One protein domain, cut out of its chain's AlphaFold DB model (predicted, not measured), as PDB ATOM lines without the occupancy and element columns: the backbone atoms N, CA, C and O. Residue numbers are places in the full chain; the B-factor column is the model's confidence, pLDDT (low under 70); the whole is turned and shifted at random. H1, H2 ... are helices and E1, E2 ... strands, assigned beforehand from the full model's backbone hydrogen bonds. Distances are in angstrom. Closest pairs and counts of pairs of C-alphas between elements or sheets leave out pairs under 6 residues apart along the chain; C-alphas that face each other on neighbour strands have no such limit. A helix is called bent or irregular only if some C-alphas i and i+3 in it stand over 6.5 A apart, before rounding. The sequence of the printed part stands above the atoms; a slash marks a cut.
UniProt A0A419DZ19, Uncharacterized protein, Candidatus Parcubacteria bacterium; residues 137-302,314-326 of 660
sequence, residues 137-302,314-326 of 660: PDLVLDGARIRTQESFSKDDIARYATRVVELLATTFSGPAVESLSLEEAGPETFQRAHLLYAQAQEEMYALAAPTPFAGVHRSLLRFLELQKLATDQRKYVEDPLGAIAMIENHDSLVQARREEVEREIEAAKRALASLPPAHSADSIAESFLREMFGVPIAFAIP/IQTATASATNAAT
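Overview. This is residues 137 to 302 and 314 to 326 of the 660 residues of an uncharacterized protein of Candidatus Parcubacteria bacterium (UniProt A0A419DZ19). Five long helices, H1, H3, H4, H7 and H8, stand side by side in an up-and-down bundle, following one another round a ring in the order H1, H3, H4, H7, H8 and back to H1. The short helices H5 and H6 make a corner at the end where H4 ends and H7 begins, a small sheet of E1 and E2 packs near the starts of H1 and H4, H2 packs on the first part of H3, and H9, past a cut, sits near H1 and H8. The printed part has 179 residues with nine named helices and two named strands, in the order E1 H1 H2 H3 E2 H4 H5 H6 H7 H8 H9; the sheet, in the order E1, E2, is parallel, and the class is mostly helix. It is compact, with a radius of gyration of the C-alphas of 17.0 A, and spans 53 by 38 by 25 A.

Along the chain. E1 is residues 147 to 149, with C-alpha 147 at (121.896, -42.765, -35.831), and E2 is residues 208 to 210. H1 is residues 154 to 173, 27.5 A long, H3 is residues 187 to 206, 28.6 A, and H4 is residues 211 to 230, 29.5 A. H4 is irregular: C-alphas 212 and 215 are 7.4 A apart, against about 5 A in a regular helix. H7, residues 250 to 273, is the longest helix at 34.6 A; it begins at C-alpha 250 at (102.140, -29.728, -20.355). H8 is residues 281 to 293, 18.2 A. The shorter helices are H2, residues 175 to 182, H5, residues 233 to 238, H6, residues 240 to 248, and H9, residues 314 to 322, which ends with C-alpha 322 at (121.432, -21.224, -8.401).

Arrangement. E1 and E2 are parallel neighbours at 40 degrees; N 149 and O 209 are 2.8 A apart and N 209 and O 147 are 2.9 A apart, both within hydrogen-bond range. With H1, H2 and H3 between them they form a strand-helix-strand unit, two parallel strands joined through helices. The closest C-alphas of E2 and H1 are those of Pro 210 and Ile 157, 6.5 A. H3 is the hub. It touches H4, residues 221 to 229 of H4 alone, at a shallow tilt of 15 degrees, opposite ways, closest at His 194 and Lys 228 with C-alphas 5.2 A apart. Residues 196 to 204 of H3 touch residues 164 to 171 of H1, closest at the C-alphas of Ala 200 and Thr 171, 6.5 A. H2 and H3 are a helical hairpin, closest at the C-alphas of Leu 180 and Thr 189, 6.3 A. H4 and H7 touch at a shallow tilt of 10 degrees, opposite ways, closest at the C-alphas of Pro 212 and Ala 268, 5.0 A. H7 and H8 are a helical hairpin, closest at the C-alphas of Leu 272 and Ala 281, 5.7 A. H8 touches H1 at a shallow tilt of 8 degrees, the same way, closest at the C-alphas of Phe 288 and Ala 161, 6.3 A. H1 and H4 are near each other, with 10 pairs of C-alphas within 10 A. H5 and H6 touch only at the corner, closest at the C-alphas of Tyr 236 and Ala 243, 5.3 A. H8 and H9 are close but not clearly touching, closest at the C-alphas of Glu 291 and Ile 314, 7.7 A. Every O i to N i+4 pair is within hydrogen-bond range in H1, H2, H3, H5, H6, H7 and H8, against 14 of 16 in H4 and 3 of 5 in H9.

Size, cuts and confidence. The two C-alphas farthest apart are those of Val 237 and Pro 277, 54.7 A. Residues 303 to 313 are not printed, and C-alphas 302 and 314 are 17.2 A apart across this cut, which lies in the link from H8 to H9. Of the links that are printed whole, the one from H7 to H8 is short, with 7 residues, and the others are tight. The mean pLDDT of the printed part is 73.2; 47 residues are under 70, among them residues 275 to 302 and 314 to 326.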
ATOM      1  N   PRO A 137      99.790 -36.608 -27.045       64.19
ATOM      2  CA  PRO A 137     100.055 -36.452 -28.466       64.19
ATOM      3  C   PRO A 137     100.977 -37.572 -28.959       64.19
ATOM      4  O   PRO A 137     101.949 -37.932 -28.288       64.19
ATOM      5  N   ASP A 138     100.670 -38.126 -30.132       64.19
ATOM      6  CA  ASP A 138     101.523 -39.125 -30.771       64.19
ATOM      7  C   ASP A 138     102.820 -38.443 -31.236       64.19
ATOM      8  O   ASP A 138     102.878 -37.805 -32.289       64.19
ATOM      9  N   LEU A 139     103.857 -38.504 -30.395       75.25
ATOM     10  CA  LEU A 139     105.180 -37.942 -30.668       75.25
ATOM     11  C   LEU A 139     105.944 -38.885 -31.605       75.25
ATOM     12  O   LEU A 139     106.835 -39.640 -31.192       75.25
ATOM     13  N   VAL A 140     105.560 -38.860 -32.880       76.25
ATOM     14  CA  VAL A 140     106.190 -39.663 -33.927       76.25
ATOM     15  C   VAL A 140     107.577 -39.099 -34.232       76.25
ATOM     16  O   VAL A 140     107.721 -37.979 -34.716       76.25
ATOM     17  N   LEU A 141     108.614 -39.897 -33.971       85.19
ATOM     18  CA  LEU A 141     109.980 -39.590 -34.392       85.19
ATOM     19  C   LEU A 141     110.251 -40.136 -35.793       85.19
ATOM     20  O   LEU A 141     109.791 -41.225 -36.145       85.19
ATOM     21  N   ASP A 142     111.100 -39.443 -36.548       85.94
ATOM     22  CA  ASP A 142     111.635 -39.977 -37.796       85.94
ATOM     23  C   ASP A 142     112.736 -41.003 -37.491       85.94
ATOM     24  O   ASP A 142     113.919 -40.684 -37.346       85.94
ATOM     25  N   GLY A 143     112.325 -42.268 -37.380       84.19
ATOM     26  CA  GLY A 143     113.224 -43.382 -37.090       84.19
ATOM     27  C   GLY A 143     114.354 -43.551 -38.110       84.19
ATOM     28  O   GLY A 143     115.409 -44.061 -37.738       84.19
ATOM     29  N   ALA A 144     114.184 -43.091 -39.356       88.50
ATOM     30  CA  ALA A 144     115.215 -43.189 -40.390       88.50
ATOM     31  C   ALA A 144     116.396 -42.236 -40.136       88.50
ATOM     32  O   ALA A 144     117.504 -42.471 -40.622       88.50
ATOM     33  N   ARG A 145     116.176 -41.171 -39.358       92.00
ATOM     34  CA  ARG A 145     117.197 -40.168 -39.028       92.00
ATOM     35  C   ARG A 145     117.998 -40.504 -37.775       92.00
ATOM     36  O   ARG A 145     119.041 -39.896 -37.549       92.00
ATOM     37  N   ILE A 146     117.544 -41.462 -36.969       92.50
ATOM     38  CA  ILE A 146     118.180 -41.819 -35.698       92.50
ATOM     39  C   ILE A 146     119.430 -42.659 -35.961       92.50
ATOM     40  O   ILE A 146     119.353 -43.787 -36.447       92.50
ATOM     41  N   ARG A 147     120.598 -42.117 -35.607       92.50
ATOM     42  CA  ARG A 147     121.896 -42.765 -35.831       92.50
ATOM     43  C   ARG A 147     122.364 -43.481 -34.573       92.50
ATOM     44  O   ARG A 147     122.452 -42.882 -33.505       92.50
ATOM     45  N   THR A 148     122.716 -44.757 -34.712       92.62
ATOM     46  CA  THR A 148     123.304 -45.556 -33.627       92.62
ATOM     47  C   THR A 148     124.656 -46.128 -34.040       92.62
ATOM     48  O   THR A 148     124.878 -46.426 -35.213       92.62
ATOM     49  N   GLN A 149     125.577 -46.233 -33.083       91.25
ATOM     50  CA  GLN A 149     126.940 -46.713 -33.283       91.25
ATOM     51  C   GLN A 149     127.160 -48.001 -32.482       91.25
ATOM     52  O   GLN A 149     127.228 -47.966 -31.253       91.25
ATOM     53  N   GLU A 150     127.307 -49.127 -33.187       88.00
ATOM     54  CA  GLU A 150     127.537 -50.446 -32.578       88.00
ATOM     55  C   GLU A 150     128.967 -50.626 -32.057       88.00
ATOM     56  O   GLU A 150     129.171 -51.199 -30.989       88.00
ATOM     57  N   SER A 151     129.963 -50.102 -32.777       86.12
ATOM     58  CA  SER A 151     131.372 -50.139 -32.375       86.12
ATOM     59  C   SER A 151     131.803 -48.799 -31.780       86.12
ATOM     60  O   SER A 151     131.984 -47.836 -32.525       86.12
ATOM     61  N   PHE A 152     131.994 -48.729 -30.464       83.88
ATOM     62  CA  PHE A 152     132.324 -47.494 -29.744       83.88
ATOM     63  C   PHE A 152     133.470 -47.697 -28.740       83.88
ATOM     64  O   PHE A 152     133.655 -48.772 -28.172       83.88
ATOM     65  N   SER A 153     134.240 -46.638 -28.510       80.88
ATOM     66  CA  SER A 153     135.264 -46.529 -27.468       80.88
ATOM     67  C   SER A 153     134.733 -45.782 -26.235       80.88
ATOM     68  O   SER A 153     133.639 -45.215 -26.245       80.88
ATOM     69  N   LYS A 154     135.520 -45.737 -25.152       72.25
ATOM     70  CA  LYS A 154     135.211 -44.871 -23.996       72.25
ATOM     71  C   LYS A 154     135.125 -43.401 -24.385       72.25
ATOM     72  O   LYS A 154     134.250 -42.693 -23.897       72.25
ATOM     73  N   ASP A 155     136.032 -42.969 -25.253       75.12
ATOM     74  CA  ASP A 155     136.116 -41.581 -25.687       75.12
ATOM     75  C   ASP A 155     134.912 -41.217 -26.561       75.12
ATOM     76  O   ASP A 155     134.445 -40.085 -26.517       75.12
ATOM     77  N   ASP A 156     134.351 -42.172 -27.311       80.19
ATOM     78  CA  ASP A 156     133.094 -41.975 -28.048       80.19
ATOM     79  C   ASP A 156     131.914 -41.760 -27.104       80.19
ATOM     80  O   ASP A 156     131.130 -40.835 -27.303       80.19
ATOM     81  N   ILE A 157     131.822 -42.566 -26.042       76.06
ATOM     82  CA  ILE A 157     130.790 -42.402 -25.017       76.06
ATOM     83  C   ILE A 157     130.926 -41.036 -24.334       76.06
ATOM     84  O   ILE A 157     129.936 -40.317 -24.208       76.06
ATOM     85  N   ALA A 158     132.139 -40.671 -23.907       70.88
ATOM     86  CA  ALA A 158     132.389 -39.396 -23.241       70.88
ATOM     87  C   ALA A 158     132.053 -38.212 -24.160       70.88
ATOM     88  O   ALA A 158     131.339 -37.304 -23.745       70.88
ATOM     89  N   ARG A 159     132.482 -38.251 -25.429       78.94
ATOM     90  CA  ARG A 159     132.162 -37.212 -26.421       78.94
ATOM     91  C   ARG A 159     130.666 -37.093 -26.682       78.94
ATOM     92  O   ARG A 159     130.158 -35.976 -26.725       78.94
ATOM     93  N   TYR A 160     129.967 -38.218 -26.836       82.69
ATOM     94  CA  TYR A 160     128.514 -38.229 -26.999       82.69
ATOM     95  C   TYR A 160     127.821 -37.588 -25.791       82.69
ATOM     96  O   TYR A 160     127.038 -36.657 -25.960       82.69
ATOM     97  N   ALA A 161     128.158 -38.032 -24.577       73.69
ATOM     98  CA  ALA A 161     127.574 -37.516 -23.343       73.69
ATOM     99  C   ALA A 161     127.832 -36.010 -23.173       73.69
ATOM    100  O   ALA A 161     126.890 -35.260 -22.931       73.69
ATOM    101  N   THR A 162     129.074 -35.553 -23.370       72.69
ATOM    102  CA  THR A 162     129.423 -34.127 -23.312       72.69
ATOM    103  C   THR A 162     128.632 -33.317 -24.330       72.69
ATOM    104  O   THR A 162     128.109 -32.263 -23.982       72.69
ATOM    105  N   ARG A 163     128.499 -33.802 -25.571       80.88
ATOM    106  CA  ARG A 163     127.793 -33.052 -26.611       80.88
ATOM    107  C   ARG A 163     126.288 -32.978 -26.365       80.88
ATOM    108  O   ARG A 163     125.700 -31.930 -26.605       80.88
ATOM    109  N   VAL A 164     125.675 -34.052 -25.866       78.69
ATOM    110  CA  VAL A 164     124.263 -34.048 -25.442       78.69
ATOM    111  C   VAL A 164     124.049 -33.034 -24.324       78.69
ATOM    112  O   VAL A 164     123.144 -32.213 -24.407       78.69
ATOM    113  N   VAL A 165     124.891 -33.074 -23.292       72.81
ATOM    114  CA  VAL A 165     124.799 -32.163 -22.146       72.81
ATOM    115  C   VAL A 165     124.953 -30.709 -22.584       72.81
ATOM    116  O   VAL A 165     124.136 -29.873 -22.209       72.81
ATOM    117  N   GLU A 166     125.953 -30.410 -23.414       72.50
ATOM    118  CA  GLU A 166     126.171 -29.071 -23.964       72.50
ATOM    119  C   GLU A 166     124.950 -28.594 -24.760       72.50
ATOM    120  O   GLU A 166     124.472 -27.485 -24.538       72.50
ATOM    121  N   LEU A 167     124.407 -29.447 -25.633       80.25
ATOM    122  CA  LEU A 167     123.231 -29.139 -26.444       80.25
ATOM    123  C   LEU A 167     121.990 -28.859 -25.588       80.25
ATOM    124  O   LEU A 167     121.257 -27.906 -25.840       80.25
ATOM    125  N   LEU A 168     121.739 -29.664 -24.557       75.19
ATOM    126  CA  LEU A 168     120.609 -29.442 -23.656       75.19
ATOM    127  C   LEU A 168     120.815 -28.176 -22.813       75.19
ATOM    128  O   LEU A 168     119.886 -27.382 -22.663       75.19
ATOM    129  N   ALA A 169     122.031 -27.934 -22.320       69.94
ATOM    130  CA  ALA A 169     122.352 -26.738 -21.551       69.94
ATOM    131  C   ALA A 169     122.148 -25.459 -22.378       69.94
ATOM    132  O   ALA A 169     121.533 -24.510 -21.891       69.94
ATOM    133  N   THR A 170     122.592 -25.435 -23.640       74.62
ATOM    134  CA  THR A 170     122.373 -24.288 -24.536       74.62
ATOM    135  C   THR A 170     120.893 -24.094 -24.867       74.62
ATOM    136  O   THR A 170     120.426 -22.955 -24.885       74.62
ATOM    137  N   THR A 171     120.148 -25.186 -25.050       77.81
ATOM    138  CA  THR A 171     118.724 -25.167 -25.420       77.81
ATOM    139  C   THR A 171     117.813 -24.722 -24.279       77.81
ATOM    140  O   THR A 171     116.852 -24.002 -24.521       77.81
ATOM    141  N   PHE A 172     118.089 -25.132 -23.037       74.31
ATOM    142  CA  PHE A 172     117.185 -24.899 -21.899       74.31
ATOM    143  C   PHE A 172     117.687 -23.850 -20.906       74.31
ATOM    144  O   PHE A 172     116.919 -23.365 -20.078       74.31
ATOM    145  N   SER A 173     118.971 -23.500 -20.935       68.06
ATOM    146  CA  SER A 173     119.574 -22.561 -19.979       68.06
ATOM    147  C   SER A 173     120.582 -21.596 -20.597       68.06
ATOM    148  O   SER A 173     121.153 -20.783 -19.867       68.06
ATOM    149  N   GLY A 174     120.783 -21.662 -21.915       68.81
ATOM    150  CA  GLY A 174     121.747 -20.837 -22.625       68.81
ATOM    151  C   GLY A 174     121.299 -19.384 -22.832       68.81
ATOM    152  O   GLY A 174     120.161 -19.020 -22.520       68.81
ATOM    153  N   PRO A 175     122.175 -18.555 -23.428       72.31
ATOM    154  CA  PRO A 175     121.916 -17.133 -23.658       72.31
ATOM    155  C   PRO A 175     120.662 -16.855 -24.495       72.31
ATOM    156  O   PRO A 175     120.015 -15.832 -24.307       72.31
ATOM    157  N   ALA A 176     120.292 -17.770 -25.399       73.44
ATOM    158  CA  ALA A 176     119.071 -17.656 -26.193       73.44
ATOM    159  C   ALA A 176     117.820 -17.663 -25.299       73.44
ATOM    160  O   ALA A 176     117.000 -16.753 -25.387       73.44
ATOM    161  N   VAL A 177     117.712 -18.620 -24.372       72.44
ATOM    162  CA  VAL A 177     116.603 -18.680 -23.404       72.44
ATOM    163  C   VAL A 177     116.623 -17.476 -22.470       72.44
ATOM    164  O   VAL A 177     115.576 -16.915 -22.166       72.44
ATOM    165  N   GLU A 178     117.808 -17.045 -22.038       71.62
ATOM    166  CA  GLU A 178     117.945 -15.848 -21.207       71.62
ATOM    167  C   GLU A 178     117.441 -14.596 -21.936       71.62
ATOM    168  O   GLU A 178     116.659 -13.837 -21.370       71.62
ATOM    169  N   SER A 179     117.793 -14.423 -23.211       71.69
ATOM    170  CA  SER A 179     117.300 -13.304 -24.018       71.69
ATOM    171  C   SER A 179     115.782 -13.342 -24.203       71.69
ATOM    172  O   SER A 179     115.122 -12.324 -24.020       71.69
ATOM    173  N   LEU A 180     115.214 -14.528 -24.449       72.38
ATOM    174  CA  LEU A 180     113.767 -14.716 -24.567       72.38
ATOM    175  C   LEU A 180     113.046 -14.438 -23.241       72.38
ATOM    176  O   LEU A 180     111.940 -13.911 -23.244       72.38
ATOM    177  N   SER A 181     113.682 -14.737 -22.104       67.19
ATOM    178  CA  SER A 181     113.100 -14.509 -20.775       67.19
ATOM    179  C   SER A 181     112.922 -13.037 -20.398       67.19
ATOM    180  O   SER A 181     112.141 -12.729 -19.495       67.19
ATOM    181  N   LEU A 182     113.634 -12.140 -21.085       72.69
ATOM    182  CA  LEU A 182     113.571 -10.693 -20.881       72.69
ATOM    183  C   LEU A 182     112.577 -10.001 -21.825       72.69
ATOM    184  O   LEU A 182     112.205  -8.857 -21.570       72.69
ATOM    185  N   GLU A 183     112.156 -10.671 -22.898       74.88
ATOM    186  CA  GLU A 183     111.191 -10.153 -23.868       74.88
ATOM    187  C   GLU A 183     109.741 -10.380 -23.398       74.88
ATOM    188  O   GLU A 183     109.442 -11.271 -22.596       74.88
ATOM    189  N   GLU A 184     108.809  -9.564 -23.897       79.75
ATOM    190  CA  GLU A 184     107.381  -9.817 -23.701       79.75
ATOM    191  C   GLU A 184     106.939 -11.055 -24.499       79.75
ATOM    192  O   GLU A 184     107.384 -11.300 -25.625       79.75
ATOM    193  N   ALA A 185     106.055 -11.860 -23.907       80.25
ATOM    194  CA  ALA A 185     105.507 -13.026 -24.586       80.25
ATOM    195  C   ALA A 185     104.616 -12.581 -25.758       80.25
ATOM    196  O   ALA A 185     103.749 -11.720 -25.609       80.25
ATOM    197  N   GLY A 186     104.865 -13.155 -26.932       79.81
ATOM    198  CA  GLY A 186     104.337 -12.693 -28.205       79.81
ATOM    199  C   GLY A 186     104.615 -13.688 -29.335       79.81
ATOM    200  O   GLY A 186     105.312 -14.687 -29.138       79.81
ATOM    201  N   PRO A 187     104.122 -13.415 -30.554       82.38
ATOM    202  CA  PRO A 187     104.296 -14.329 -31.679       82.38
ATOM    203  C   PRO A 187     105.773 -14.498 -32.058       82.38
ATOM    204  O   PRO A 187     106.214 -15.596 -32.382       82.38
ATOM    205  N   GLU A 188     106.587 -13.447 -31.968       84.31
ATOM    206  CA  GLU A 188     108.014 -13.575 -32.269       84.31
ATOM    207  C   GLU A 188     108.760 -14.436 -31.245       84.31
ATOM    208  O   GLU A 188     109.541 -15.306 -31.633       84.31
ATOM    209  N   THR A 189     108.514 -14.240 -29.946       83.56
ATOM    210  CA  THR A 189     109.171 -15.018 -28.883       83.56
ATOM    211  C   THR A 189     108.780 -16.489 -28.948       83.56
ATOM    212  O   THR A 189     109.636 -17.361 -28.797       83.56
ATOM    213  N   PHE A 190     107.520 -16.778 -29.271       83.81
ATOM    214  CA  PHE A 190     107.020 -18.137 -29.458       83.81
ATOM    215  C   PHE A 190     107.657 -18.825 -30.677       83.81
ATOM    216  O   PHE A 190     108.141 -19.952 -30.573       83.81
ATOM    217  N   GLN A 191     107.765 -18.120 -31.810       87.50
ATOM    218  CA  GLN A 191     108.436 -18.639 -33.004       87.50
ATOM    219  C   GLN A 191     109.934 -18.873 -32.767       87.50
ATOM    220  O   GLN A 191     110.490 -19.872 -33.224       87.50
ATOM    221  N   ARG A 192     110.612 -17.976 -32.043       87.31
ATOM    222  CA  ARG A 192     112.025 -18.156 -31.682       87.31
ATOM    223  C   ARG A 192     112.221 -19.354 -30.753       87.31
ATOM    224  O   ARG A 192     113.170 -20.106 -30.956       87.31
ATOM    225  N   ALA A 193     111.322 -19.573 -29.791       85.50
ATOM    226  CA  ALA A 193     111.344 -20.763 -28.941       85.50
ATOM    227  C   ALA A 193     111.169 -22.050 -29.769       85.50
ATOM    228  O   ALA A 193     111.956 -22.984 -29.626       85.50
ATOM    229  N   HIS A 194     110.223 -22.065 -30.712       89.62
ATOM    230  CA  HIS A 194     110.053 -23.181 -31.646       89.62
ATOM    231  C   HIS A 194     111.318 -23.468 -32.455       89.62
ATOM    232  O   HIS A 194     111.756 -24.615 -32.540       89.62
ATOM    233  N   LEU A 195     111.935 -22.428 -33.024       90.75
ATOM    234  CA  LEU A 195     113.174 -22.562 -33.789       90.75
ATOM    235  C   LEU A 195     114.335 -23.068 -32.928       90.75
ATOM    236  O   LEU A 195     115.116 -23.888 -33.403       90.75
ATOM    237  N   LEU A 196     114.424 -22.636 -31.668       88.31
ATOM    238  CA  LEU A 196     115.428 -23.112 -30.719       88.31
ATOM    239  C   LEU A 196     115.292 -24.623 -30.478       88.31
ATOM    240  O   LEU A 196     116.279 -25.352 -30.582       88.31
ATOM    241  N   TYR A 197     114.074 -25.115 -30.228       88.94
ATOM    242  CA  TYR A 197     113.830 -26.549 -30.046       88.94
ATOM    243  C   TYR A 197     114.007 -27.352 -31.331       88.94
ATOM    244  O   TYR A 197     114.576 -28.443 -31.294       88.94
ATOM    245  N   ALA A 198     113.570 -26.812 -32.470       92.06
ATOM    246  CA  ALA A 198     113.773 -27.438 -33.769       92.06
ATOM    247  C   ALA A 198     115.270 -27.578 -34.085       92.06
ATOM    248  O   ALA A 198     115.716 -28.662 -34.452       92.06
ATOM    249  N   GLN A 199     116.065 -26.526 -33.870       93.56
ATOM    250  CA  GLN A 199     117.515 -26.580 -34.051       93.56
ATOM    251  C   GLN A 199     118.158 -27.604 -33.110       93.56
ATOM    252  O   GLN A 199     118.970 -28.416 -33.554       93.56
ATOM    253  N   ALA A 200     117.773 -27.610 -31.832       90.06
ATOM    254  CA  ALA A 200     118.282 -28.582 -30.874       90.06
ATOM    255  C   ALA A 200     117.974 -30.021 -31.308       90.06
ATOM    256  O   ALA A 200     118.827 -30.902 -31.231       90.06
ATOM    257  N   GLN A 201     116.768 -30.261 -31.819       93.25
ATOM    258  CA  GLN A 201     116.372 -31.564 -32.332       93.25
ATOM    259  C   GLN A 201     117.207 -31.979 -33.554       93.25
ATOM    260  O   GLN A 201     117.655 -33.123 -33.631       93.25
ATOM    261  N   GLU A 202     117.459 -31.058 -34.485       95.00
ATOM    262  CA  GLU A 202     118.303 -31.287 -35.664       95.00
ATOM    263  C   GLU A 202     119.752 -31.620 -35.284       95.00
ATOM    264  O   GLU A 202     120.332 -32.581 -35.800       95.00
ATOM    265  N   GLU A 203     120.326 -30.884 -34.330       94.81
ATOM    266  CA  GLU A 203     121.653 -31.180 -33.785       94.81
ATOM    267  C   GLU A 203     121.683 -32.533 -33.067       94.81
ATOM    268  O   GLU A 203     122.663 -33.270 -33.183       94.81
ATOM    269  N   MET A 204     120.597 -32.904 -32.384       93.31
ATOM    270  CA  MET A 204     120.476 -34.203 -31.729       93.31
ATOM    271  C   MET A 204     120.427 -35.344 -32.757       93.31
ATOM    272  O   MET A 204     121.169 -36.312 -32.612       93.31
ATOM    273  N   TYR A 205     119.657 -35.209 -33.846       95.38
ATOM    274  CA  TYR A 205     119.636 -36.180 -34.955       95.38
ATOM    275  C   TYR A 205     120.993 -36.336 -35.660       95.38
ATOM    276  O   TYR A 205     121.283 -37.390 -36.232       95.38
ATOM    277  N   ALA A 206     121.840 -35.303 -35.648       95.25
ATOM    278  CA  ALA A 206     123.168 -35.371 -36.252       95.25
ATOM    279  C   ALA A 206     124.143 -36.269 -35.465       95.25
ATOM    280  O   ALA A 206     125.117 -36.767 -36.042       95.25
ATOM    281  N   LEU A 207     123.885 -36.499 -34.173       94.12
ATOM    282  CA  LEU A 207     124.746 -37.278 -33.287       94.12
ATOM    283  C   LEU A 207     124.506 -38.781 -33.448       94.12
ATOM    284  O   LEU A 207     123.375 -39.255 -33.470       94.12
ATOM    285  N   ALA A 208     125.593 -39.551 -33.517       94.31
ATOM    286  CA  ALA A 208     125.530 -41.007 -33.471       94.31
ATOM    287  C   ALA A 208     125.565 -41.470 -32.009       94.31
ATOM    288  O   ALA A 208     126.575 -41.304 -31.326       94.31
ATOM    289  N   ALA A 209     124.461 -42.037 -31.524       92.50
ATOM    290  CA  ALA A 209     124.381 -42.548 -30.162       92.50
ATOM    291  C   ALA A 209     125.058 -43.925 -30.056       92.50
ATOM    292  O   ALA A 209     124.679 -44.837 -30.797       92.50
ATOM    293  N   PRO A 210     126.004 -44.139 -29.124       90.75
ATOM    294  CA  PRO A 210     126.475 -45.484 -28.806       90.75
ATOM    295  C   PRO A 210     125.293 -46.384 -28.429       90.75
ATOM    296  O   PRO A 210     124.381 -45.932 -27.735       90.75
ATOM    297  N   THR A 211     125.305 -47.654 -28.843       90.62
ATOM    298  CA  THR A 211     124.167 -48.575 -28.642       90.62
ATOM    299  C   THR A 211     123.598 -48.600 -27.212       90.62
ATOM    300  O   THR A 211     122.371 -48.568 -27.091       90.62
ATOM    301  N   PRO A 212     124.403 -48.568 -26.125       85.31
ATOM    302  CA  PRO A 212     123.872 -48.508 -24.757       85.31
ATOM    303  C   PRO A 212     123.001 -47.275 -24.465       85.31
ATOM    304  O   PRO A 212     122.125 -47.339 -23.612       85.31
ATOM    305  N   PHE A 213     123.212 -46.166 -25.179       87.50
ATOM    306  CA  PHE A 213     122.480 -44.905 -25.023       87.50
ATOM    307  C   PHE A 213     121.400 -44.692 -26.089       87.50
ATOM    308  O   PHE A 213     120.766 -43.639 -26.106       87.50
ATOM    309  N   ALA A 214     121.152 -45.660 -26.976       91.44
ATOM    310  CA  ALA A 214     120.151 -45.510 -28.032       91.44
ATOM    311  C   ALA A 214     118.736 -45.254 -27.475       91.44
ATOM    312  O   ALA A 214     117.965 -44.509 -28.074       91.44
ATOM    313  N   GLY A 215     118.392 -45.855 -26.330       90.31
ATOM    314  CA  GLY A 215     117.141 -45.584 -25.611       90.31
ATOM    315  C   GLY A 215     117.052 -44.136 -25.133       90.31
ATOM    316  O   GLY A 215     116.142 -43.410 -25.530       90.31
ATOM    317  N   VAL A 216     118.083 -43.686 -24.409       86.50
ATOM    318  CA  VAL A 216     118.224 -42.306 -23.909       86.50
ATOM    319  C   VAL A 216     118.142 -41.284 -25.045       86.50
ATOM    320  O   VAL A 216     117.461 -40.268 -24.942       86.50
ATOM    321  N   HIS A 217     118.801 -41.566 -26.168       92.00
ATOM    322  CA  HIS A 217     118.774 -40.711 -27.349       92.00
ATOM    323  C   HIS A 217     117.352 -40.526 -27.897       92.00
ATOM    324  O   HIS A 217     116.924 -39.404 -28.162       92.00
ATOM    325  N   ARG A 218     116.590 -41.621 -28.026       93.06
ATOM    326  CA  ARG A 218     115.192 -41.572 -28.483       93.06
ATOM    327  C   ARG A 218     114.302 -40.827 -27.496       93.06
ATOM    328  O   ARG A 218     113.483 -40.021 -27.929       93.06
ATOM    329  N   SER A 219     114.461 -41.062 -26.194       87.44
ATOM    330  CA  SER A 219     113.669 -40.359 -25.179       87.44
ATOM    331  C   SER A 219     113.954 -38.854 -25.173       87.44
ATOM    332  O   SER A 219     113.023 -38.061 -25.067       87.44
ATOM    333  N   LEU A 220     115.209 -38.441 -25.384       86.88
ATOM    334  CA  LEU A 220     115.573 -37.024 -25.506       86.88
ATOM    335  C   LEU A 220     115.015 -36.382 -26.782       86.88
ATOM    336  O   LEU A 220     114.513 -35.262 -26.732       86.88
ATOM    337  N   LEU A 221     115.029 -37.095 -27.912       91.44
ATOM    338  CA  LEU A 221     114.378 -36.624 -29.138       91.44
ATOM    339  C   LEU A 221     112.865 -36.435 -28.948       91.44
ATOM    340  O   LEU A 221     112.327 -35.439 -29.422       91.44
ATOM    341  N   ARG A 222     112.185 -37.342 -28.229       88.75
ATOM    342  CA  ARG A 222     110.758 -37.183 -27.875       88.75
ATOM    343  C   ARG A 222     110.527 -35.994 -26.953       88.75
ATOM    344  O   ARG A 222     109.539 -35.288 -27.110       88.75
ATOM    345  N   PHE A 223     111.435 -35.766 -26.007       84.81
ATOM    346  CA  PHE A 223     111.375 -34.604 -25.129       84.81
ATOM    347  C   PHE A 223     111.478 -33.294 -25.923       84.81
ATOM    348  O   PHE A 223     110.652 -32.404 -25.742       84.81
ATOM    349  N   LEU A 224     112.433 -33.197 -26.855       86.69
ATOM    350  CA  LEU A 224     112.570 -32.037 -27.743       86.69
ATOM    351  C   LEU A 224     111.371 -31.880 -28.688       86.69
ATOM    352  O   LEU A 224     110.916 -30.760 -28.898       86.69
ATOM    353  N   GLU A 225     110.821 -32.982 -29.208       89.88
ATOM    354  CA  GLU A 225     109.601 -32.955 -30.026       89.88
ATOM    355  C   GLU A 225     108.420 -32.371 -29.249       89.88
ATOM    356  O   GLU A 225     107.705 -31.527 -29.781       89.88
ATOM    357  N   LEU A 226     108.245 -32.757 -27.979       85.00
ATOM    358  CA  LEU A 226     107.189 -32.218 -27.122       85.00
ATOM    359  C   LEU A 226     107.316 -30.695 -26.970       85.00
ATOM    360  O   LEU A 226     106.332 -29.982 -27.140       85.00
ATOM    361  N   GLN A 227     108.523 -30.195 -26.692       84.44
ATOM    362  CA  GLN A 227     108.776 -28.755 -26.532       84.44
ATOM    363  C   GLN A 227     108.582 -27.982 -27.846       84.44
ATOM    364  O   GLN A 227     107.989 -26.903 -27.871       84.44
ATOM    365  N   LYS A 228     109.029 -28.562 -28.965       88.12
ATOM    366  CA  LYS A 228     108.828 -28.007 -30.306       88.12
ATOM    367  C   LYS A 228     107.342 -27.941 -30.672       88.12
ATOM    368  O   LYS A 228     106.898 -26.930 -31.208       88.12
ATOM    369  N   LEU A 229     106.579 -28.993 -30.371       85.94
ATOM    370  CA  LEU A 229     105.138 -29.049 -30.612       85.94
ATOM    371  C   LEU A 229     104.393 -28.026 -29.742       85.94
ATOM    372  O   LEU A 229     103.526 -27.323 -30.251       85.94
ATOM    373  N   ALA A 230     104.802 -27.869 -28.476       83.62
ATOM    374  CA  ALA A 230     104.239 -26.889 -27.543       83.62
ATOM    375  C   ALA A 230     104.450 -25.438 -27.998       83.62
ATOM    376  O   ALA A 230     103.805 -24.529 -27.492       83.62
ATOM    377  N   THR A 231     105.376 -25.218 -28.931       86.19
ATOM    378  CA  THR A 231     105.726 -23.898 -29.460       86.19
ATOM    379  C   THR A 231     105.384 -23.733 -30.946       86.19
ATOM    380  O   THR A 231     105.643 -22.681 -31.525       86.19
ATOM    381  N   ASP A 232     104.764 -24.727 -31.596       86.81
ATOM    382  CA  ASP A 232     104.379 -24.626 -33.009       86.81
ATOM    383  C   ASP A 232     103.079 -23.832 -33.173       86.81
ATOM    384  O   ASP A 232     101.979 -24.364 -33.025       86.81
ATOM    385  N   GLN A 233     103.196 -22.560 -33.556       84.00
ATOM    386  CA  GLN A 233     102.049 -21.672 -33.778       84.00
ATOM    387  C   GLN A 233     101.021 -22.224 -34.764       84.00
ATOM    388  O   GLN A 233      99.835 -21.922 -34.639       84.00
ATOM    389  N   ARG A 234     101.433 -23.046 -35.737       85.69
ATOM    390  CA  ARG A 234     100.497 -23.619 -36.711       85.69
ATOM    391  C   ARG A 234      99.480 -24.520 -36.026       85.69
ATOM    392  O   ARG A 234      98.309 -24.490 -36.389       85.69
ATOM    393  N   LYS A 235      99.888 -25.246 -34.981       83.12
ATOM    394  CA  LYS A 235      98.983 -26.106 -34.208       83.12
ATOM    395  C   LYS A 235      97.929 -25.321 -33.442       83.12
ATOM    396  O   LYS A 235      96.798 -25.778 -33.357       83.12
ATOM    397  N   TYR A 236      98.268 -24.118 -32.990       85.50
ATOM    398  CA  TYR A 236      97.345 -23.213 -32.306       85.50
ATOM    399  C   TYR A 236      96.268 -22.655 -33.245       85.50
ATOM    400  O   TYR A 236      95.206 -22.267 -32.778       85.50
ATOM    401  N   VAL A 237      96.532 -22.624 -34.555       83.12
ATOM    402  CA  VAL A 237      95.569 -22.201 -35.585       83.12
ATOM    403  C   VAL A 237      94.766 -23.391 -36.124       83.12
ATOM    404  O   VAL A 237      93.561 -23.275 -36.333       83.12
ATOM    405  N   GLU A 238      95.417 -24.537 -36.351       84.19
ATOM    406  CA  GLU A 238      94.786 -25.755 -36.882       84.19
ATOM    407  C   GLU A 238      93.836 -26.407 -35.870       84.19
ATOM    408  O   GLU A 238      92.708 -26.756 -36.220       84.19
ATOM    409  N   ASP A 239      94.292 -26.575 -34.626       83.75
ATOM    410  CA  ASP A 239      93.528 -27.173 -33.528       83.75
ATOM    411  C   ASP A 239      93.714 -26.366 -32.225       83.75
ATOM    412  O   ASP A 239      94.428 -26.801 -31.313       83.75
ATOM    413  N   PRO A 240      93.086 -25.178 -32.122       84.38
ATOM    414  CA  PRO A 240      93.197 -24.324 -30.943       84.38
ATOM    415  C   PRO A 240      92.835 -25.034 -29.631       84.38
ATOM    416  O   PRO A 240      93.516 -24.852 -28.624       84.38
ATOM    417  N   LEU A 241      91.797 -25.879 -29.636       81.31
ATOM    418  CA  LEU A 241      91.387 -26.643 -28.455       81.31
ATOM    419  C   LEU A 241      92.440 -27.688 -28.066       81.31
ATOM    420  O   LEU A 241      92.742 -27.845 -26.884       81.31
ATOM    421  N   GLY A 242      93.048 -28.358 -29.048       82.62
ATOM    422  CA  GLY A 242      94.171 -29.258 -28.801       82.62
ATOM    423  C   GLY A 242      95.410 -28.547 -28.262       82.62
ATOM    424  O   GLY A 242      96.082 -29.083 -27.382       82.62
ATOM    425  N   ALA A 243      95.682 -27.319 -28.705       84.50
ATOM    426  CA  ALA A 243      96.760 -26.501 -28.153       84.50
ATOM    427  C   ALA A 243      96.496 -26.093 -26.689       84.50
ATOM    428  O   ALA A 243      97.409 -26.151 -25.864       84.50
ATOM    429  N   ILE A 244      95.249 -25.746 -26.340       81.19
ATOM    430  CA  ILE A 244      94.843 -25.469 -24.949       81.19
ATOM    431  C   ILE A 244      95.029 -26.717 -24.086       81.19
ATOM    432  O   ILE A 244      95.714 -26.652 -23.066       81.19
ATOM    433  N   ALA A 245      94.508 -27.865 -24.530       80.19
ATOM    434  CA  ALA A 245      94.664 -29.129 -23.818       80.19
ATOM    435  C   ALA A 245      96.143 -29.511 -23.639       80.19
ATOM    436  O   ALA A 245      96.536 -30.008 -22.583       80.19
ATOM    437  N   MET A 246      96.989 -29.249 -24.640       79.25
ATOM    438  CA  MET A 246      98.429 -29.478 -24.544       79.25
ATOM    439  C   MET A 246      99.091 -28.592 -23.483       79.25
ATOM    440  O   MET A 246      99.928 -29.094 -22.736       79.25
ATOM    441  N   ILE A 247      98.731 -27.307 -23.404       80.75
ATOM    442  CA  ILE A 247      99.261 -26.382 -22.392       80.75
ATOM    443  C   ILE A 247      98.815 -26.801 -20.988       80.75
ATOM    444  O   ILE A 247      99.645 -26.874 -20.085       80.75
ATOM    445  N   GLU A 248      97.530 -27.108 -20.800       78.56
ATOM    446  CA  GLU A 248      96.983 -27.493 -19.490       78.56
ATOM    447  C   GLU A 248      97.595 -28.793 -18.960       78.56
ATOM    448  O   GLU A 248      97.808 -28.939 -17.757       78.56
ATOM    449  N   ASN A 249      97.940 -29.714 -19.860       76.62
ATOM    450  CA  ASN A 249      98.593 -30.974 -19.520       76.62
ATOM    451  C   ASN A 249     100.118 -30.939 -19.696       76.62
ATOM    452  O   ASN A 249     100.770 -31.974 -19.560       76.62
ATOM    453  N   HIS A 250     100.721 -29.789 -20.005       77.75
ATOM    454  CA  HIS A 250     102.140 -29.728 -20.355       77.75
ATOM    455  C   HIS A 250     103.027 -30.297 -19.237       77.75
ATOM    456  O   HIS A 250     103.944 -31.076 -19.502       77.75
ATOM    457  N   ASP A 251     102.727 -29.964 -17.981       73.75
ATOM    458  CA  ASP A 251     103.510 -30.396 -16.821       73.75
ATOM    459  C   ASP A 251     103.488 -31.916 -16.644       73.75
ATOM    460  O   ASP A 251     104.535 -32.535 -16.434       73.75
ATOM    461  N   SER A 252     102.314 -32.535 -16.795       74.38
ATOM    462  CA  SER A 252     102.166 -33.990 -16.697       74.38
ATOM    463  C   SER A 252     102.843 -34.702 -17.872       74.38
ATOM    464  O   SER A 252     103.503 -35.727 -17.683       74.38
ATOM    465  N   LEU A 253     102.771 -34.129 -19.080       77.12
ATOM    466  CA  LEU A 253     103.459 -34.636 -20.269       77.12
ATOM    467  C   LEU A 253     104.983 -34.571 -20.112       77.12
ATOM    468  O   LEU A 253     105.677 -35.551 -20.401       77.12
ATOM    469  N   VAL A 254     105.506 -33.450 -19.613       76.06
ATOM    470  CA  VAL A 254     106.931 -33.275 -19.304       76.06
ATOM    471  C   VAL A 254     107.380 -34.252 -18.228       76.06
ATOM    472  O   VAL A 254     108.423 -34.888 -18.393       76.06
ATOM    473  N   GLN A 255     106.596 -34.429 -17.163       72.56
ATOM    474  CA  GLN A 255     106.900 -35.399 -16.116       72.56
ATOM    475  C   GLN A 255     106.961 -36.826 -16.677       72.56
ATOM    476  O   GLN A 255     107.940 -37.534 -16.446       72.56
ATOM    477  N   ALA A 256     105.990 -37.228 -17.497       77.19
ATOM    478  CA  ALA A 256     105.989 -38.548 -18.124       77.19
ATOM    479  C   ALA A 256     107.211 -38.768 -19.037       77.19
ATOM    480  O   ALA A 256     107.762 -39.872 -19.085       77.19
ATOM    481  N   ARG A 257     107.661 -37.730 -19.762       79.56
ATOM    482  CA  ARG A 257     108.889 -37.803 -20.574       79.56
ATOM    483  C   ARG A 257     110.151 -37.857 -19.717       79.56
ATOM    484  O   ARG A 257     111.076 -38.586 -20.064       79.56
ATOM    485  N   ARG A 258     110.192 -37.140 -18.594       72.94
ATOM    486  CA  ARG A 258     111.300 -37.212 -17.630       72.94
ATOM    487  C   ARG A 258     111.465 -38.634 -17.102       72.94
ATOM    488  O   ARG A 258     112.556 -39.189 -17.186       72.94
ATOM    489  N   GLU A 259     110.375 -39.243 -16.644       75.06
ATOM    490  CA  GLU A 259     110.379 -40.622 -16.147       75.06
ATOM    491  C   GLU A 259     110.824 -41.619 -17.228       75.06
ATOM    492  O   GLU A 259     111.511 -42.597 -16.936       75.06
ATOM    493  N   GLU A 260     110.468 -41.387 -18.497       79.69
ATOM    494  CA  GLU A 260     110.975 -42.186 -19.617       79.69
ATOM    495  C   GLU A 260     112.495 -42.072 -19.759       79.69
ATOM    496  O   GLU A 260     113.171 -43.097 -19.823       79.69
ATOM    497  N   VAL A 261     113.038 -40.852 -19.757       77.75
ATOM    498  CA  VAL A 261     114.486 -40.619 -19.843       77.75
ATOM    499  C   VAL A 261     115.215 -41.280 -18.667       77.75
ATOM    500  O   VAL A 261     116.214 -41.965 -18.877       77.75
ATOM    501  N   GLU A 262     114.713 -41.131 -17.439       71.38
ATOM    502  CA  GLU A 262     115.297 -41.759 -16.245       71.38
ATOM    503  C   GLU A 262     115.325 -43.289 -16.357       71.38
ATOM    504  O   GLU A 262     116.360 -43.915 -16.108       71.38
ATOM    505  N   ARG A 263     114.220 -43.903 -16.805       82.50
ATOM    506  CA  ARG A 263     114.156 -45.353 -17.048       82.50
ATOM    507  C   ARG A 263     115.180 -45.807 -18.085       82.50
ATOM    508  O   ARG A 263     115.854 -46.816 -17.867       82.50
ATOM    509  N   GLU A 264     115.312 -45.078 -19.191       82.50
ATOM    510  CA  GLU A 264     116.270 -45.397 -20.254       82.50
ATOM    511  C   GLU A 264     117.725 -45.197 -19.807       82.50
ATOM    512  O   GLU A 264     118.613 -45.933 -20.238       82.50
ATOM    513  N   ILE A 265     117.996 -44.259 -18.895       73.38
ATOM    514  CA  ILE A 265     119.336 -44.083 -18.322       73.38
ATOM    515  C   ILE A 265     119.690 -45.227 -17.381       73.38
ATOM    516  O   ILE A 265     120.805 -45.744 -17.444       73.38
ATOM    517  N   GLU A 266     118.760 -45.671 -16.538       75.81
ATOM    518  CA  GLU A 266     118.983 -46.855 -15.706       75.81
ATOM    519  C   GLU A 266     119.187 -48.114 -16.561       75.81
ATOM    520  O   GLU A 266     120.019 -48.966 -16.232       75.81
ATOM    521  N   ALA A 267     118.497 -48.220 -17.700       83.06
ATOM    522  CA  ALA A 267     118.757 -49.268 -18.683       83.06
ATOM    523  C   ALA A 267     120.165 -49.146 -19.296       83.06
ATOM    524  O   ALA A 267     120.890 -50.143 -19.363       83.06
ATOM    525  N   ALA A 268     120.589 -47.932 -19.665       81.31
ATOM    526  CA  ALA A 268     121.930 -47.667 -20.178       81.31
ATOM    527  C   ALA A 268     123.012 -48.033 -19.151       81.31
ATOM    528  O   ALA A 268     123.939 -48.767 -19.482       81.31
ATOM    529  N   LYS A 269     122.873 -47.623 -17.883       74.44
ATOM    530  CA  LYS A 269     123.801 -47.990 -16.795       74.44
ATOM    531  C   LYS A 269     123.980 -49.498 -16.673       74.44
ATOM    532  O   LYS A 269     125.111 -49.976 -16.631       74.44
ATOM    533  N   ARG A 270     122.880 -50.260 -16.668       80.88
ATOM    534  CA  ARG A 270     122.932 -51.733 -16.626       80.88
ATOM    535  C   ARG A 270     123.637 -52.312 -17.852       80.88
ATOM    536  O   ARG A 270     124.400 -53.264 -17.713       80.88
ATOM    537  N   ALA A 271     123.407 -51.735 -19.033       80.56
ATOM    538  CA  ALA A 271     124.075 -52.137 -20.268       80.56
ATOM    539  C   ALA A 271     125.572 -51.783 -20.281       80.56
ATOM    540  O   ALA A 271     126.359 -52.518 -20.866       80.56
ATOM    541  N   LEU A 272     125.989 -50.694 -19.628       73.50
ATOM    542  CA  LEU A 272     127.405 -50.368 -19.445       73.50
ATOM    543  C   LEU A 272     128.077 -51.267 -18.401       73.50
ATOM    544  O   LEU A 272     129.212 -51.682 -18.609       73.50
ATOM    545  N   ALA A 273     127.390 -51.593 -17.305       71.12
ATOM    546  CA  ALA A 273     127.917 -52.452 -16.244       71.12
ATOM    547  C   ALA A 273     128.171 -53.898 -16.705       71.12
ATOM    548  O   ALA A 273     128.974 -54.608 -16.101       71.12
ATOM    549  N   SER A 274     127.509 -54.344 -17.777       71.50
ATOM    550  CA  SER A 274     127.748 -55.652 -18.394       71.50
ATOM    551  C   SER A 274     128.922 -55.666 -19.384       71.50
ATOM    552  O   SER A 274     129.292 -56.738 -19.868       71.50
ATOM    553  N   LEU A 275     129.537 -54.510 -19.674       67.38
ATOM    554  CA  LEU A 275     130.734 -54.417 -20.513       67.38
ATOM    555  C   LEU A 275     132.007 -54.789 -19.721       67.38
ATOM    556  O   LEU A 275     132.057 -54.634 -18.501       67.38
ATOM    557  N   PRO A 276     133.079 -55.259 -20.391       64.19
ATOM    558  CA  PRO A 276     134.343 -55.595 -19.733       64.19
ATOM    559  C   PRO A 276     134.943 -54.406 -18.946       64.19
ATOM    560  O   PRO A 276     134.793 -53.256 -19.376       64.19
ATOM    561  N   PRO A 277     135.722 -54.655 -17.866       56.50
ATOM    562  CA  PRO A 277     136.171 -53.665 -16.868       56.50
ATOM    563  C   PRO A 277     137.144 -52.591 -17.384       56.50
ATOM    564  O   PRO A 277     137.710 -51.830 -16.604       56.50
ATOM    565  N   ALA A 278     137.328 -52.478 -18.699       51.94
ATOM    566  CA  ALA A 278     137.889 -51.273 -19.265       51.94
ATOM    567  C   ALA A 278     136.959 -50.085 -18.965       51.94
ATOM    568  O   ALA A 278     137.451 -49.063 -18.523       51.94
ATOM    569  N   HIS A 279     135.643 -50.167 -19.129       52.22
ATOM    570  CA  HIS A 279     134.746 -49.002 -19.096       52.22
ATOM    571  C   HIS A 279     134.224 -48.717 -17.675       52.22
ATOM    572  O   HIS A 279     133.281 -49.363 -17.239       52.22
ATOM    573  N   SER A 280     134.813 -47.767 -16.934       51.34
ATOM    574  CA  SER A 280     134.271 -47.331 -15.634       51.34
ATOM    575  C   SER A 280     132.931 -46.615 -15.847       51.34
ATOM    576  O   SER A 280     132.888 -45.419 -16.137       51.34
ATOM    577  N   ALA A 281     131.852 -47.394 -15.782       50.91
ATOM    578  CA  ALA A 281     130.479 -47.009 -16.093       50.91
ATOM    579  C   ALA A 281     129.924 -45.914 -15.166       50.91
ATOM    580  O   ALA A 281     129.132 -45.082 -15.614       50.91
ATOM    581  N   ASP A 282     130.381 -45.883 -13.912       54.47
ATOM    582  CA  ASP A 282     129.784 -45.050 -12.866       54.47
ATOM    583  C   ASP A 282     130.033 -43.553 -13.101       54.47
ATOM    584  O   ASP A 282     129.087 -42.773 -13.148       54.47
ATOM    585  N   SER A 283     131.272 -43.140 -13.396       54.91
ATOM    586  CA  SER A 283     131.620 -41.712 -13.502       54.91
ATOM    587  C   SER A 283     130.963 -40.997 -14.688       54.91
ATOM    588  O   SER A 283     130.674 -39.805 -14.606       54.91
ATOM    589  N   ILE A 284     130.741 -41.697 -15.806       55.41
ATOM    590  CA  ILE A 284     130.138 -41.119 -17.017       55.41
ATOM    591  C   ILE A 284     128.620 -41.017 -16.859       55.41
ATOM    592  O   ILE A 284     128.048 -39.970 -17.157       55.41
ATOM    593  N   ALA A 285     127.967 -42.082 -16.384       52.62
ATOM    594  CA  ALA A 285     126.522 -42.082 -16.191       52.62
ATOM    595  C   ALA A 285     126.094 -41.149 -15.045       52.62
ATOM    596  O   ALA A 285     125.079 -40.467 -15.170       52.62
ATOM    597  N   GLU A 286     126.877 -41.065 -13.962       52.69
ATOM    598  CA  GLU A 286     126.639 -40.098 -12.884       52.69
ATOM    599  C   GLU A 286     126.871 -38.655 -13.341       52.69
ATOM    600  O   GLU A 286     126.037 -37.803 -13.050       52.69
ATOM    601  N   SER A 287     127.931 -38.371 -14.112       51.72
ATOM    602  CA  SER A 287     128.155 -37.020 -14.665       51.72
ATOM    603  C   SER A 287     127.033 -36.606 -15.621       51.72
ATOM    604  O   SER A 287     126.539 -35.486 -15.541       51.72
ATOM    605  N   PHE A 288     126.580 -37.523 -16.481       53.88
ATOM    606  CA  PHE A 288     125.471 -37.290 -17.407       53.88
ATOM    607  C   PHE A 288     124.154 -36.987 -16.675       53.88
ATOM    608  O   PHE A 288     123.483 -36.010 -16.999       53.88
ATOM    609  N   LEU A 289     123.807 -37.768 -15.646       48.66
ATOM    610  CA  LEU A 289     122.623 -37.521 -14.814       48.66
ATOM    611  C   LEU A 289     122.712 -36.213 -14.031       48.66
ATOM    612  O   LEU A 289     121.730 -35.477 -13.951       48.66
ATOM    613  N   ARG A 290     123.885 -35.919 -13.460       50.56
ATOM    614  CA  ARG A 290     124.092 -34.721 -12.650       50.56
ATOM    615  C   ARG A 290     123.950 -33.450 -13.476       50.56
ATOM    616  O   ARG A 290     123.372 -32.490 -12.983       50.56
ATOM    617  N   GLU A 291     124.437 -33.433 -14.714       50.09
ATOM    618  CA  GLU A 291     124.322 -32.237 -15.554       50.09
ATOM    619  C   GLU A 291     122.953 -32.097 -16.220       50.09
ATOM    620  O   GLU A 291     122.460 -30.986 -16.386       50.09
ATOM    621  N   MET A 292     122.308 -33.215 -16.559       49.66
ATOM    622  CA  MET A 292     120.999 -33.206 -17.210       49.66
ATOM    623  C   MET A 292     119.843 -32.907 -16.235       49.66
ATOM    624  O   MET A 292     118.853 -32.304 -16.643       49.66
ATOM    625  N   PHE A 293     119.963 -33.288 -14.956       48.16
ATOM    626  CA  PHE A 293     118.908 -33.104 -13.946       48.16
ATOM    627  C   PHE A 293     119.297 -32.210 -12.754       48.16
ATOM    628  O   PHE A 293     118.435 -31.872 -11.949       48.16
ATOM    629  N   GLY A 294     120.565 -31.802 -12.629       42.19
ATOM    630  CA  GLY A 294     121.025 -30.838 -11.615       42.19
ATOM    631  C   GLY A 294     120.774 -29.372 -11.985       42.19
ATOM    632  O   GLY A 294     120.990 -28.481 -11.164       42.19
ATOM    633  N   VAL A 295     120.306 -29.109 -13.208       40.19
ATOM    634  CA  VAL A 295     119.763 -27.807 -13.602       40.19
ATOM    635  C   VAL A 295     118.277 -27.803 -13.233       40.19
ATOM    636  O   VAL A 295     117.563 -28.705 -13.672       40.19
ATOM    637  N   PRO A 296     117.777 -26.823 -12.457       40.50
ATOM    638  CA  PRO A 296     116.349 -26.661 -12.229       40.50
ATOM    639  C   PRO A 296     115.683 -26.313 -13.565       40.50
ATOM    640  O   PRO A 296     115.595 -25.156 -13.971       40.50
ATOM    641  N   ILE A 297     115.255 -27.348 -14.282       38.88
ATOM    642  CA  ILE A 297     114.343 -27.240 -15.415       38.88
ATOM    643  C   ILE A 297     113.059 -26.653 -14.829       38.88
ATOM    644  O   ILE A 297     112.626 -27.107 -13.772       38.88
ATOM    645  N   ALA A 298     112.482 -25.634 -15.468       34.75
ATOM    646  CA  ALA A 298     111.437 -24.759 -14.919       34.75
ATOM    647  C   ALA A 298     110.111 -25.440 -14.489       34.75
ATOM    648  O   ALA A 298     109.155 -24.751 -14.158       34.75
ATOM    649  N   PHE A 299     110.070 -26.770 -14.409       35.34
ATOM    650  CA  PHE A 299     109.012 -27.559 -13.794       35.34
ATOM    651  C   PHE A 299     109.611 -28.497 -12.723       35.34
ATOM    652  O   PHE A 299     110.039 -29.618 -13.005       35.34
ATOM    653  N   ALA A 300     109.628 -27.956 -11.500       29.00
ATOM    654  CA  ALA A 300     109.693 -28.576 -10.170       29.00
ATOM    655  C   ALA A 300     110.949 -29.362  -9.690       29.00
ATOM    656  O   ALA A 300     111.381 -30.350 -10.275       29.00
ATOM    657  N   ILE A 301     111.359 -28.967  -8.469       28.66
ATOM    658  CA  ILE A 301     112.250 -29.571  -7.449       28.66
ATOM    659  C   ILE A 301     113.773 -29.313  -7.595       28.66
ATOM    660  O   ILE A 301     114.391 -29.763  -8.557       28.66
ATOM    661  N   PRO A 302     114.417 -28.640  -6.611       26.98
ATOM    662  CA  PRO A 302     115.871 -28.528  -6.536       26.98
ATOM    663  C   PRO A 302     116.498 -29.841  -6.044       26.98
ATOM    664  O   PRO A 302     116.093 -30.380  -5.015       26.98
ATOM    665  N   ILE A 314     131.985 -27.844 -15.760       36.31
ATOM    666  CA  ILE A 314     130.859 -28.287 -14.925       36.31
ATOM    667  C   ILE A 314     130.631 -27.339 -13.737       36.31
ATOM    668  O   ILE A 314     129.495 -27.040 -13.371       36.31
ATOM    669  N   GLN A 315     131.704 -26.780 -13.163       36.22
ATOM    670  CA  GLN A 315     131.594 -25.758 -12.109       36.22
ATOM    671  C   GLN A 315     130.889 -24.483 -12.598       36.22
ATOM    672  O   GLN A 315     130.127 -23.865 -11.849       36.22
ATOM    673  N   THR A 316     131.096 -24.122 -13.866       37.03
ATOM    674  CA  THR A 316     130.495 -22.933 -14.488       37.03
ATOM    675  C   THR A 316     128.988 -23.125 -14.737       37.03
ATOM    676  O   THR A 316     128.203 -22.187 -14.567       37.03
ATOM    677  N   ALA A 317     128.555 -24.357 -15.036       33.47
ATOM    678  CA  ALA A 317     127.144 -24.729 -15.173       33.47
ATOM    679  C   ALA A 317     126.396 -24.750 -13.820       33.47
ATOM    680  O   ALA A 317     125.261 -24.288 -13.721       33.47
ATOM    681  N   THR A 318     127.042 -25.193 -12.734       34.62
ATOM    682  CA  THR A 318     126.406 -25.241 -11.399       34.62
ATOM    683  C   THR A 318     126.238 -23.869 -10.732       34.62
ATOM    684  O   THR A 318     125.277 -23.656  -9.997       34.62
ATOM    685  N   ALA A 319     127.127 -22.908 -11.008       32.47
ATOM    686  CA  ALA A 319     127.036 -21.550 -10.459       32.47
ATOM    687  C   ALA A 319     125.989 -20.669 -11.175       32.47
ATOM    688  O   ALA A 319     125.495 -19.696 -10.608       32.47
ATOM    689  N   SER A 320     125.632 -21.014 -12.416       37.88
ATOM    690  CA  SER A 320     124.590 -20.336 -13.199       37.88
ATOM    691  C   SER A 320     123.181 -20.884 -12.923       37.88
ATOM    692  O   SER A 320     122.200 -20.180 -13.168       37.88
ATOM    693  N   ALA A 321     123.062 -22.084 -12.343       34.12
ATOM    694  CA  ALA A 321     121.795 -22.716 -11.969       34.12
ATOM    695  C   ALA A 321     121.146 -22.123 -10.697       34.12
ATOM    696  O   ALA A 321     119.921 -22.035 -10.613       34.12
ATOM    697  N   THR A 322     121.934 -21.666  -9.719       33.72
ATOM    698  CA  THR A 322     121.432 -21.224  -8.401       33.72
ATOM    699  C   THR A 322     120.878 -19.797  -8.375       33.72
ATOM    700  O   THR A 322     119.920 -19.536  -7.654       33.72
ATOM    701  N   ASN A 323     121.392 -18.885  -9.208       36.75
ATOM    702  CA  ASN A 323     120.872 -17.508  -9.319       36.75
ATOM    703  C   ASN A 323     119.775 -17.351 -10.392       36.75
ATOM    704  O   ASN A 323     119.127 -16.314 -10.490       36.75
ATOM    705  N   ALA A 324     119.563 -18.393 -11.196       35.66
ATOM    706  CA  ALA A 324     118.562 -18.466 -12.253       35.66
ATOM    707  C   ALA A 324     117.185 -18.957 -11.768       35.66
ATOM    708  O   ALA A 324     116.168 -18.659 -12.395       35.66
ATOM    709  N   ALA A 325     117.140 -19.691 -10.654       34.84
ATOM    710  CA  ALA A 325     115.950 -20.403 -10.191       34.84
ATOM    711  C   ALA A 325     114.787 -19.493  -9.740       34.84
ATOM    712  O   ALA A 325     113.646 -19.942  -9.713       34.84
ATOM    713  N   THR A 326     115.030 -18.214  -9.435       38.28
ATOM    714  CA  THR A 326     113.990 -17.272  -8.975       38.28
ATOM    715  C   THR A 326     113.461 -16.322 -10.056       38.28
ATOM    716  O   THR A 326     112.368 -15.794  -9.886       38.28
TER     717      THR A 326